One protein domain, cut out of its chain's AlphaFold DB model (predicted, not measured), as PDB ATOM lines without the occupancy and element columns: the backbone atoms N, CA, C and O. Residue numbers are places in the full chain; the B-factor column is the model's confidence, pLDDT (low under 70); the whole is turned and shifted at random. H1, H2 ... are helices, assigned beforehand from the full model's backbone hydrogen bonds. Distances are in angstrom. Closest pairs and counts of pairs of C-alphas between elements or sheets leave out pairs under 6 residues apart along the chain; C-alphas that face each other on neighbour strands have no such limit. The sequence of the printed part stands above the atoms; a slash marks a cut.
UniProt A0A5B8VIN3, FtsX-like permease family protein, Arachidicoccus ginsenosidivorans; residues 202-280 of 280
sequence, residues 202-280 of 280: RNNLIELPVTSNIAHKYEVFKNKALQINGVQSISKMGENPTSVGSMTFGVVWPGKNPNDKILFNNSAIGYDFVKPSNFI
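AT A GLANCE: This is residues 202 to 280 of the 280 residues of the protein "FtsX-like permease family protein" of Arachidicoccus ginsenosidivorans (UniProt A0A5B8VIN3). There is little regular structure here: two short helices, H1 then H2, sit near one end, and a long loop runs out from that end and folds back, with residues 253 to 259 sticking out at its tip. Within this loop, residues 247 to 248 pair antiparallel with residues 264 to 265. The printed part has 79 residues, only 13 of them in named elements; the class is all helix, with no named strand. The whole is loose, with a radius of gyration of the C-alphas of 16.5 A, and elongated, spanning 51 by 30 by 20 A.

IN THESE COORDINATES: Find C-alpha 212 at (350.856, 226.475, 385.981), where H1 begins; it holds residues 212 to 216. After a tight link of one residue, H2 runs over residues 218 to 225, 10.2 A long, to C-alpha 225 at (336.313, 224.682, 376.725).

HOW THE PARTS SIT: Look at Ile 214 and Phe 221: H1 and H2 are close but not clearly touching, and these, their closest C-alphas, are 6.9 A apart. In H1 and H2 every O i to N i+4 pair is within hydrogen-bond range.

THE WHOLE: The two farthest C-alphas, of Asn 229 and Asn 259, are 51.8 A apart. The printed part has no cut; residues 226 to 280 hold no named element. Confidence is under 70 at residues 202 to 203, 239 to 246 and 271 to 280.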
ATOM      1  N   ARG A 202     324.629 230.064 392.118       66.06
ATOM      2  CA  ARG A 202     325.519 228.967 392.545       66.06
ATOM      3  C   ARG A 202     325.351 227.688 391.719       66.06
ATOM      4  O   ARG A 202     326.277 226.883 391.692       66.06
ATOM      5  N   ASN A 203     324.194 227.455 391.098       67.38
ATOM      6  CA  ASN A 203     323.845 226.138 390.553       67.38
ATOM      7  C   ASN A 203     324.560 225.803 389.233       67.38
ATOM      8  O   ASN A 203     324.559 224.644 388.828       67.38
ATOM      9  N   ASN A 204     325.187 226.790 388.586       70.06
ATOM     10  CA  ASN A 204     325.777 226.655 387.251       70.06
ATOM     11  C   ASN A 204     327.267 227.038 387.191       70.06
ATOM     12  O   ASN A 204     327.814 227.246 386.108       70.06
ATOM     13  N   LEU A 205     327.939 227.132 388.343       74.00
ATOM     14  CA  LEU A 205     329.353 227.498 388.424       74.00
ATOM     15  C   LEU A 205     330.222 226.284 388.748       74.00
ATOM     16  O   LEU A 205     329.986 225.566 389.719       74.00
ATOM     17  N   ILE A 206     331.267 226.088 387.946       77.44
ATOM     18  CA  ILE A 206     332.295 225.071 388.170       77.44
ATOM     19  C   ILE A 206     333.623 225.789 388.383       77.44
ATOM     20  O   ILE A 206     334.107 226.499 387.502       77.44
ATOM     21  N   GLU A 207     334.219 225.585 389.554       78.12
ATOM     22  CA  GLU A 207     335.555 226.078 389.871       78.12
ATOM     23  C   GLU A 207     336.601 225.011 389.536       78.12
ATOM     24  O   GLU A 207     336.476 223.850 389.928       78.12
ATOM     25  N   LEU A 208     337.651 225.414 388.820       79.88
ATOM     26  CA  LEU A 208     338.790 224.559 388.506       79.88
ATOM     27  C   LEU A 208     340.078 225.239 388.982       79.88
ATOM     28  O   LEU A 208     340.338 226.378 388.582       79.88
ATOM     29  N   PRO A 209     340.914 224.563 389.792       78.31
ATOM     30  CA  PRO A 209     342.179 225.134 390.226       78.31
ATOM     31  C   PRO A 209     343.104 225.334 389.022       78.31
ATOM     32  O   PRO A 209     343.394 224.403 388.263       78.31
ATOM     33  N   VAL A 210     343.590 226.562 388.847       77.75
ATOM     34  CA  VAL A 210     344.498 226.905 387.749       77.75
ATOM     35  C   VAL A 210     345.895 226.375 388.072       77.75
ATOM     36  O   VAL A 210     346.617 226.926 388.897       77.75
ATOM     37  N   THR A 211     346.294 225.295 387.402       79.56
ATOM     38  CA  THR A 211     347.682 224.807 387.430       79.56
ATOM     39  C   THR A 211     348.577 225.671 386.534       79.56
ATOM     40  O   THR A 211     348.089 226.333 385.615       79.56
ATOM     41  N   SER A 212     349.897 225.658 386.755       74.19
ATOM     42  CA  SER A 212     350.856 226.475 385.981       74.19
ATOM     43  C   SER A 212     350.703 226.299 384.462       74.19
ATOM     44  O   SER A 212     350.692 227.275 383.714       74.19
ATOM     45  N   ASN A 213     350.471 225.070 383.997       78.25
ATOM     46  CA  ASN A 213     350.246 224.769 382.581       78.25
ATOM     47  C   ASN A 213     348.972 225.420 382.017       78.25
ATOM     48  O   ASN A 213     348.974 225.863 380.867       78.25
ATOM     49  N   ILE A 214     347.898 225.491 382.812       78.81
ATOM     50  CA  ILE A 214     346.644 226.152 382.423       78.81
ATOM     51  C   ILE A 214     346.840 227.669 382.413       78.81
ATOM     52  O   ILE A 214     346.382 228.325 381.483       78.81
ATOM     53  N   ALA A 215     347.580 228.221 383.380       77.44
ATOM     54  CA  ALA A 215     347.878 229.651 383.430       77.44
ATOM     55  C   ALA A 215     348.611 230.134 382.164       77.44
ATOM     56  O   ALA A 215     348.222 231.141 381.575       77.44
ATOM     57  N   HIS A 216     349.620 229.386 381.698       83.00
ATOM     58  CA  HIS A 216     350.386 229.738 380.494       83.00
ATOM     59  C   HIS A 216     349.622 229.522 379.179       83.00
ATOM     60  O   HIS A 216     349.945 230.152 378.175       83.00
ATOM     61  N   LYS A 217     348.617 228.637 379.159       86.00
ATOM     62  CA  LYS A 217     347.829 228.296 377.959       86.00
ATOM     63  C   LYS A 217     346.349 228.653 378.104       86.00
ATOM     64  O   LYS A 217     345.503 228.017 377.473       86.00
ATOM     65  N   TYR A 218     346.039 229.670 378.908       83.12
ATOM     66  CA  TYR A 218     344.665 230.031 379.256       83.12
ATOM     67  C   TYR A 218     343.791 230.283 378.022       83.12
ATOM     68  O   TYR A 218     342.701 229.734 377.943       83.12
ATOM     69  N   GLU A 219     344.285 231.020 377.023       84.00
ATOM     70  CA  GLU A 219     343.517 231.304 375.800       84.00
ATOM     71  C   GLU A 219     343.176 230.032 375.008       84.00
ATOM     72  O   GLU A 219     342.059 229.862 374.526       84.00
ATOM     73  N   VAL A 220     344.113 229.081 374.928       86.25
ATOM     74  CA  VAL A 220     343.885 227.789 374.260       86.25
ATOM     75  C   VAL A 220     342.868 226.956 375.038       86.25
ATOM     76  O   VAL A 220     341.996 226.327 374.437       86.25
ATOM     77  N   PHE A 221     342.971 226.956 376.367       85.88
ATOM     78  CA  PHE A 221     342.022 226.276 377.241       85.88
ATOM     79  C   PHE A 221     340.620 226.880 377.113       85.88
ATOM     80  O   PHE A 221     339.673 226.144 376.855       85.88
ATOM     81  N   LYS A 222     340.500 228.208 377.204       85.56
ATOM     82  CA  LYS A 222     339.246 228.953 377.062       85.56
ATOM     83  C   LYS A 222     338.567 228.637 375.732       85.56
ATOM     84  O   LYS A 222     337.406 228.244 375.728       85.56
ATOM     85  N   ASN A 223     339.295 228.721 374.618       87.00
ATOM     86  CA  ASN A 223     338.735 228.458 373.291       87.00
ATOM     87  C   ASN A 223     338.247 227.014 373.123       87.00
ATOM     88  O   ASN A 223     337.200 226.796 372.524       87.00
ATOM     89  N   LYS A 224     338.967 226.026 373.667       87.31
ATOM     90  CA  LYS A 224     338.530 224.620 373.621       87.31
ATOM     91  C   LYS A 224     337.360 224.336 374.555       87.31
ATOM     92  O   LYS A 224     336.472 223.572 374.204       87.31
ATOM     93  N   ALA A 225     337.355 224.927 375.742       85.38
ATOM     94  CA  ALA A 225     336.313 224.682 376.725       85.38
ATOM     95  C   ALA A 225     334.991 225.380 376.352       85.38
ATOM     96  O   ALA A 225     333.936 224.805 376.582       85.38
ATOM     97  N   LEU A 226     335.031 226.530 375.668       87.31
ATOM     98  CA  LEU A 226     333.843 227.155 375.060       87.31
ATOM     99  C   LEU A 226     333.233 226.332 373.906       87.31
ATOM    100  O   LEU A 226     332.094 226.579 373.528       87.31
ATOM    101  N   GLN A 227     333.962 225.361 373.343       89.00
ATOM    102  CA  GLN A 227     333.423 224.431 372.338       89.00
ATOM    103  C   GLN A 227     332.672 223.244 372.966       89.00
ATOM    104  O   GLN A 227     332.054 222.461 372.247       89.00
ATOM    105  N   ILE A 228     332.728 223.081 374.292       87.06
ATOM    106  CA  ILE A 228     332.007 222.020 374.997       87.06
ATOM    107  C   ILE A 228     330.550 222.458 375.180       87.06
ATOM    108  O   ILE A 228     330.268 223.492 375.787       87.06
ATOM    109  N   ASN A 229     329.613 221.637 374.700       81.38
ATOM    110  CA  ASN A 229     328.182 221.870 374.899       81.38
ATOM    111  C   ASN A 229     327.849 221.950 376.398       81.38
ATOM    112  O   ASN A 229     328.115 221.012 377.147       81.38
ATOM    113  N   GLY A 230     327.257 223.071 376.818       80.94
ATOM    114  CA  GLY A 230     326.911 223.363 378.214       80.94
ATOM    115  C   GLY A 230     327.783 224.437 378.873       80.94
ATOM    116  O   GLY A 230     327.385 224.980 379.900       80.94
ATOM    117  N   VAL A 231     328.923 224.809 378.278       82.94
ATOM    118  CA  VAL A 231     329.787 225.879 378.799       82.94
ATOM    119  C   VAL A 231     329.405 227.218 378.164       82.94
ATOM    120  O   VAL A 231     329.738 227.489 377.016       82.94
ATOM    121  N   GLN A 232     328.699 228.072 378.911       80.62
ATOM    122  CA  GLN A 232     328.248 229.377 378.404       80.62
ATOM    123  C   GLN A 232     329.363 230.428 378.395       80.62
ATOM    124  O   GLN A 232     329.434 231.271 377.504       80.62
ATOM    125  N   SER A 233     330.234 230.409 379.404       80.12
ATOM    126  CA  SER A 233     331.357 231.336 379.509       80.12
ATOM    127  C   SER A 233     332.388 230.843 380.520       80.12
ATOM    128  O   SER A 233     332.111 229.988 381.358       80.12
ATOM    129  N   ILE A 234     333.609 231.361 380.399       83.25
ATOM    130  CA  ILE A 234     334.746 231.001 381.244       83.25
ATOM    131  C   ILE A 234     335.454 232.287 381.630       83.25
ATOM    132  O   ILE A 234     335.753 233.121 380.772       83.25
ATOM    133  N   SER A 235     335.760 232.416 382.914       81.94
ATOM    134  CA  SER A 235     336.612 233.477 383.426       81.94
ATOM    135  C   SER A 235     337.617 232.916 384.425       81.94
ATOM    136  O   SER A 235     337.538 231.761 384.841       81.94
ATOM    137  N   LYS A 236     338.583 233.752 384.791       81.06
ATOM    138  CA  LYS A 236     339.580 233.480 385.824       81.06
ATOM    139  C   LYS A 236     339.402 234.475 386.960       81.06
ATOM    140  O   LYS A 236     339.078 235.636 386.714       81.06
ATOM    141  N   MET A 237     339.668 234.039 388.180       77.25
ATOM    142  CA  MET A 237     339.748 234.921 389.335       77.25
ATOM    143  C   MET A 237     340.895 234.503 390.245       77.25
ATOM    144  O   MET A 237     341.297 233.341 390.235       77.25
ATOM    145  N   GLY A 238     341.440 235.465 390.984       71.19
ATOM    146  CA  GLY A 238     342.541 235.235 391.913       71.19
ATOM    147  C   GLY A 238     342.108 234.488 393.173       71.19
ATOM    148  O   GLY A 238     342.860 233.664 393.678       71.19
ATOM    149  N   GLU A 239     340.893 234.742 393.654       69.56
ATOM    150  CA  GLU A 239     340.346 234.147 394.876       69.56
ATOM    151  C   GLU A 239     338.862 233.843 394.680       69.56
ATOM    152  O   GLU A 239     338.169 234.654 394.073       69.56
ATOM    153  N   ASN A 240     338.385 232.704 395.194       69.62
ATOM    154  CA  ASN A 240     336.983 232.276 395.132       69.62
ATOM    155  C   ASN A 240     336.049 233.348 395.744       69.62
ATOM    156  O   ASN A 240     336.361 233.865 396.815       69.62
ATOM    157  N   PRO A 241     334.883 233.660 395.139       65.69
ATOM    158  CA  PRO A 241     334.042 234.780 395.573       65.69
ATOM    159  C   PRO A 241     333.323 234.515 396.905       65.69
ATOM    160  O   PRO A 241     332.844 235.440 397.552       65.69
ATOM    161  N   THR A 242     333.254 233.253 397.328       66.94
ATOM    162  CA  THR A 242     332.766 232.827 398.648       66.94
ATOM    163  C   THR A 242     333.880 232.715 399.690       66.94
ATOM    164  O   THR A 242     333.596 232.558 400.877       66.94
ATOM    165  N   SER A 243     335.143 232.820 399.266       63.41
ATOM    166  CA  SER A 243     336.297 232.899 400.152       63.41
ATOM    167  C   SER A 243     336.655 234.359 400.392       63.41
ATOM    168  O   SER A 243     336.705 235.172 399.471       63.41
ATOM    169  N   VAL A 244     336.942 234.701 401.643       62.31
ATOM    170  CA  VAL A 244     337.480 236.021 401.965       62.31
ATOM    171  C   VAL A 244     338.995 235.904 401.975       62.31
ATOM    172  O   VAL A 244     339.540 235.248 402.860       62.31
ATOM    173  N   GLY A 245     339.663 236.457 400.966       65.88
ATOM    174  CA  GLY A 245     341.121 236.467 400.906       65.88
ATOM    175  C   GLY A 245     341.671 237.863 401.148       65.88
ATOM    176  O   GLY A 245     341.629 238.339 402.281       65.88
ATOM    177  N   SER A 246     342.236 238.502 400.132       66.69
ATOM    178  CA  SER A 246     342.971 239.755 400.293       66.69
ATOM    179  C   SER A 246     342.054 240.888 400.770       66.69
ATOM    180  O   SER A 246     341.072 241.256 400.133       66.69
ATOM    181  N   MET A 247     342.366 241.439 401.943       75.81
ATOM    182  CA  MET A 247     341.582 242.491 402.582       75.81
ATOM    183  C   MET A 247     342.400 243.769 402.730       75.81
ATOM    184  O   MET A 247     343.580 243.733 403.085       75.81
ATOM    185  N   THR A 248     341.758 244.922 402.562       76.50
ATOM    186  CA  THR A 248     342.364 246.225 402.826       76.50
ATOM    187  C   THR A 248     341.395 247.172 403.528       76.50
ATOM    188  O   THR A 248     340.202 247.220 403.235       76.50
ATOM    189  N   PHE A 249     341.926 247.964 404.459       77.44
ATOM    190  CA  PHE A 249     341.227 249.099 405.074       77.44
ATOM    191  C   PHE A 249     341.588 250.436 404.406       77.44
ATOM    192  O   PHE A 249     341.021 251.476 404.744       77.44
ATOM    193  N   GLY A 250     342.551 250.419 403.477       76.00
ATOM    194  CA  GLY A 250     343.180 251.607 402.894       76.00
ATOM    195  C   GLY A 250     342.384 252.284 401.780       76.00
ATOM    196  O   GLY A 250     342.891 253.213 401.161       76.00
ATOM    197  N   VAL A 251     341.157 251.838 401.496       78.69
ATOM    198  CA  VAL A 251     340.310 252.448 400.462       78.69
ATOM    199  C   VAL A 251     339.727 253.758 400.995       78.69
ATOM    200  O   VAL A 251     339.043 253.769 402.023       78.69
ATOM    201  N   VAL A 252     340.000 254.865 400.301       79.25
ATOM    202  CA  VAL A 252     339.519 256.214 400.635       79.25
ATOM    203  C   VAL A 252     338.721 256.758 399.453       79.25
ATOM    204  O   VAL A 252     339.159 256.648 398.312       79.25
ATOM    205  N   TRP A 253     337.557 257.350 399.725       83.62
ATOM    206  CA  TRP A 253     336.718 258.024 398.731       83.62
ATOM    207  C   TRP A 253     336.202 259.361 399.281       83.62
ATOM    208  O   TRP A 253     336.158 259.542 400.506       83.62
ATOM    209  N   PRO A 254     335.808 260.306 398.407       81.62
ATOM    210  CA  PRO A 254     335.263 261.591 398.834       81.62
ATOM    211  C   PRO A 254     334.033 261.399 399.737       81.62
ATOM    212  O   PRO A 254     333.073 260.742 399.346       81.62
ATOM    213  N   GLY A 255     334.072 261.950 400.955       83.44
ATOM    214  CA  GLY A 255     332.982 261.852 401.938       83.44
ATOM    215  C   GLY A 255     333.098 260.719 402.969       83.44
ATOM    216  O   GLY A 255     332.231 260.606 403.832       83.44
ATOM    217  N   LYS A 256     334.156 259.895 402.935       79.81
ATOM    218  CA  LYS A 256     334.400 258.866 403.963       79.81
ATOM    219  C   LYS A 256     334.788 259.502 405.308       79.81
ATOM    220  O   LYS A 256     335.701 260.324 405.363       79.81
ATOM    221  N   ASN A 257     334.150 259.073 406.399       81.00
ATOM    222  CA  ASN A 257     334.544 259.455 407.756       81.00
ATOM    223  C   ASN A 257     335.951 258.895 408.083       81.00
ATOM    224  O   ASN A 257     336.154 257.683 407.954       81.00
ATOM    225  N   PRO A 258     336.920 259.723 408.526       77.81
ATOM    226  CA  PRO A 258     338.285 259.279 408.829       77.81
ATOM    227  C   PRO A 258     338.391 258.180 409.898       77.81
ATOM    228  O   PRO A 258     339.379 257.447 409.916       77.81
ATOM    229  N   ASN A 259     337.390 258.047 410.774       79.88
ATOM    230  CA  ASN A 259     337.384 257.045 411.845       79.88
ATOM    231  C   ASN A 259     336.809 255.683 411.417       79.88
ATOM    232  O   ASN A 259     336.987 254.695 412.134       79.88
ATOM    233  N   ASP A 260     336.166 255.599 410.249       78.75
ATOM    234  CA  ASP A 260     335.508 254.375 409.799       78.75
ATOM    235  C   ASP A 260     336.499 253.434 409.103       78.75
ATOM    236  O   ASP A 260     336.939 253.641 407.963       78.75
ATOM    237  N   LYS A 261     336.828 252.335 409.787       76.56
ATOM    238  CA  LYS A 261     337.622 251.231 409.234       76.56
ATOM    239  C   LYS A 261     336.712 250.217 408.547       76.56
ATOM    240  O   LYS A 261     336.395 249.170 409.103       76.56
ATOM    241  N   ILE A 262     336.297 250.539 407.327       78.06
ATOM    242  CA  ILE A 262     335.528 249.624 406.477       78.06
ATOM    243  C   ILE A 262     336.494 248.655 405.790       78.06
ATOM    244  O   ILE A 262     337.475 249.080 405.175       78.06
ATOM    245  N   LEU A 263     336.219 247.361 405.930       76.69
ATOM    246  CA  LEU A 263     336.986 246.283 405.320       76.69
ATOM    247  C   LEU A 263     336.545 246.098 403.865       76.69
ATOM    248  O   LEU A 263     335.376 245.813 403.613       76.69
ATOM    249  N   PHE A 264     337.477 246.216 402.923       75.69
ATOM    250  CA  PHE A 264     337.251 245.878 401.520       75.69
ATOM    251  C   PHE A 264     338.002 244.602 401.173       75.69
ATOM    252  O   PHE A 264     339.185 244.484 401.482       75.69
ATOM    253  N   ASN A 265     337.320 243.667 400.518       72.69
ATOM    254  CA  ASN A 265     337.957 242.517 399.886       72.69
ATOM    255  C   ASN A 265     338.340 242.903 398.449       72.69
ATOM    256  O   ASN A 265     337.505 243.443 397.721       72.69
ATOM    257  N   ASN A 266     339.587 242.664 398.048       72.31
ATOM    258  CA  ASN A 266     340.065 242.915 396.694       72.31
ATOM    259  C   ASN A 266     340.482 241.605 396.016       72.31
ATOM    260  O   ASN A 266     341.505 241.021 396.345       72.31
ATOM    261  N   SER A 267     339.731 241.186 394.995       74.19
ATOM    262  CA  SER A 267     340.065 240.013 394.182       74.19
ATOM    263  C   SER A 267     340.303 240.420 392.730       74.19
ATOM    264  O   SER A 267     339.540 241.195 392.150       74.19
ATOM    265  N   ALA A 268     341.386 239.914 392.137       74.81
ATOM    266  CA  ALA A 268     341.680 240.123 390.725       74.81
ATOM    267  C   ALA A 268     340.772 239.227 389.873       74.81
ATOM    268  O   ALA A 268     340.790 238.005 390.019       74.81
ATOM    269  N   ILE A 269     340.012 239.820 388.958       76.38
ATOM    270  CA  ILE A 269     339.080 239.109 388.072       76.38
ATOM    271  C   ILE A 269     339.484 239.277 386.603       76.38
ATOM    272  O   ILE A 269     340.057 240.290 386.207       76.38
ATOM    273  N   GLY A 270     339.213 238.264 385.781       74.50
ATOM    274  CA  GLY A 270     339.369 238.342 384.330       74.50
ATOM    275  C   GLY A 270     338.306 239.237 383.687       74.50
ATOM    276  O   GLY A 270     337.201 239.360 384.208       74.50
ATOM    277  N   TYR A 271     338.610 239.820 382.523       69.19
ATOM    278  CA  TYR A 271     337.707 240.732 381.799       69.19
ATOM    279  C   TYR A 271     336.316 240.149 381.520       69.19
ATOM    280  O   TYR A 271     335.325 240.872 381.538       69.19
ATOM    281  N   ASP A 272     336.228 238.836 381.310       66.94
ATOM    282  CA  ASP A 272     334.962 238.165 381.031       66.94
ATOM    283  C   ASP A 272     334.182 237.793 382.293       66.94
ATOM    284  O   ASP A 272     333.127 237.203 382.157       66.94
ATOM    285  N   PHE A 273     334.655 238.109 383.507       67.94
ATOM    286  CA  PHE A 273     334.052 237.644 384.765       67.94
ATOM    287  C   PHE A 273     332.593 238.061 384.958       67.94
ATOM    288  O   PHE A 273     331.852 237.324 385.585       67.94
ATOM    289  N   VAL A 274     332.167 239.183 384.376       62.50
ATOM    290  CA  VAL A 274     330.807 239.719 384.546       62.50
ATOM    291  C   VAL A 274     329.747 238.924 383.764       62.50
ATOM    292  O   VAL A 274     328.587 238.905 384.157       62.50
ATOM    293  N   LYS A 275     330.122 238.243 382.670       60.00
ATOM    294  CA  LYS A 275     329.179 237.475 381.828       60.00
ATOM    295  C   LYS A 275     328.781 236.094 382.399       60.00
ATOM    296  O   LYS A 275     327.601 235.777 382.322       60.00
ATOM    297  N   PRO A 276     329.698 235.271 382.950       56.47
ATOM    298  CA  PRO A 276     329.380 233.973 383.544       56.47
ATOM    299  C   PRO A 276     328.576 234.041 384.823       56.47
ATOM    300  O   PRO A 276     327.856 233.102 385.141       56.47
ATOM    301  N   SER A 277     328.760 235.102 385.598       53.97
ATOM    302  CA  SER A 277     328.296 235.143 386.977       53.97
ATOM    303  C   SER A 277     326.889 235.708 387.143       53.97
ATOM    304  O   SER A 277     326.401 235.663 388.265       53.97
ATOM    305  N   ASN A 278     326.229 236.199 386.078       50.91
ATOM    306  CA  ASN A 278     324.889 236.809 386.134       50.91
ATOM    307  C   ASN A 278     324.696 237.650 387.410       50.91
ATOM    308  O   ASN A 278     323.798 237.382 388.207       50.91
ATOM    309  N   PHE A 279     325.588 238.625 387.628       49.47
ATOM    310  CA  PHE A 279     325.421 239.561 388.736       49.47
ATOM    311  C   PHE A 279     324.143 240.375 388.509       49.47
ATOM    312  O   PHE A 279     324.034 241.049 387.482       49.47
ATOM    313  N   ILE A 280     323.180 240.258 389.429       42.91
ATOM    314  CA  ILE A 280     321.973 241.103 389.492       42.91
ATOM    315  C   ILE A 280     322.311 242.378 390.261       42.91
ATOM    316  O   ILE A 280     322.965 242.263 391.323       42.91
TER     317      ILE A 280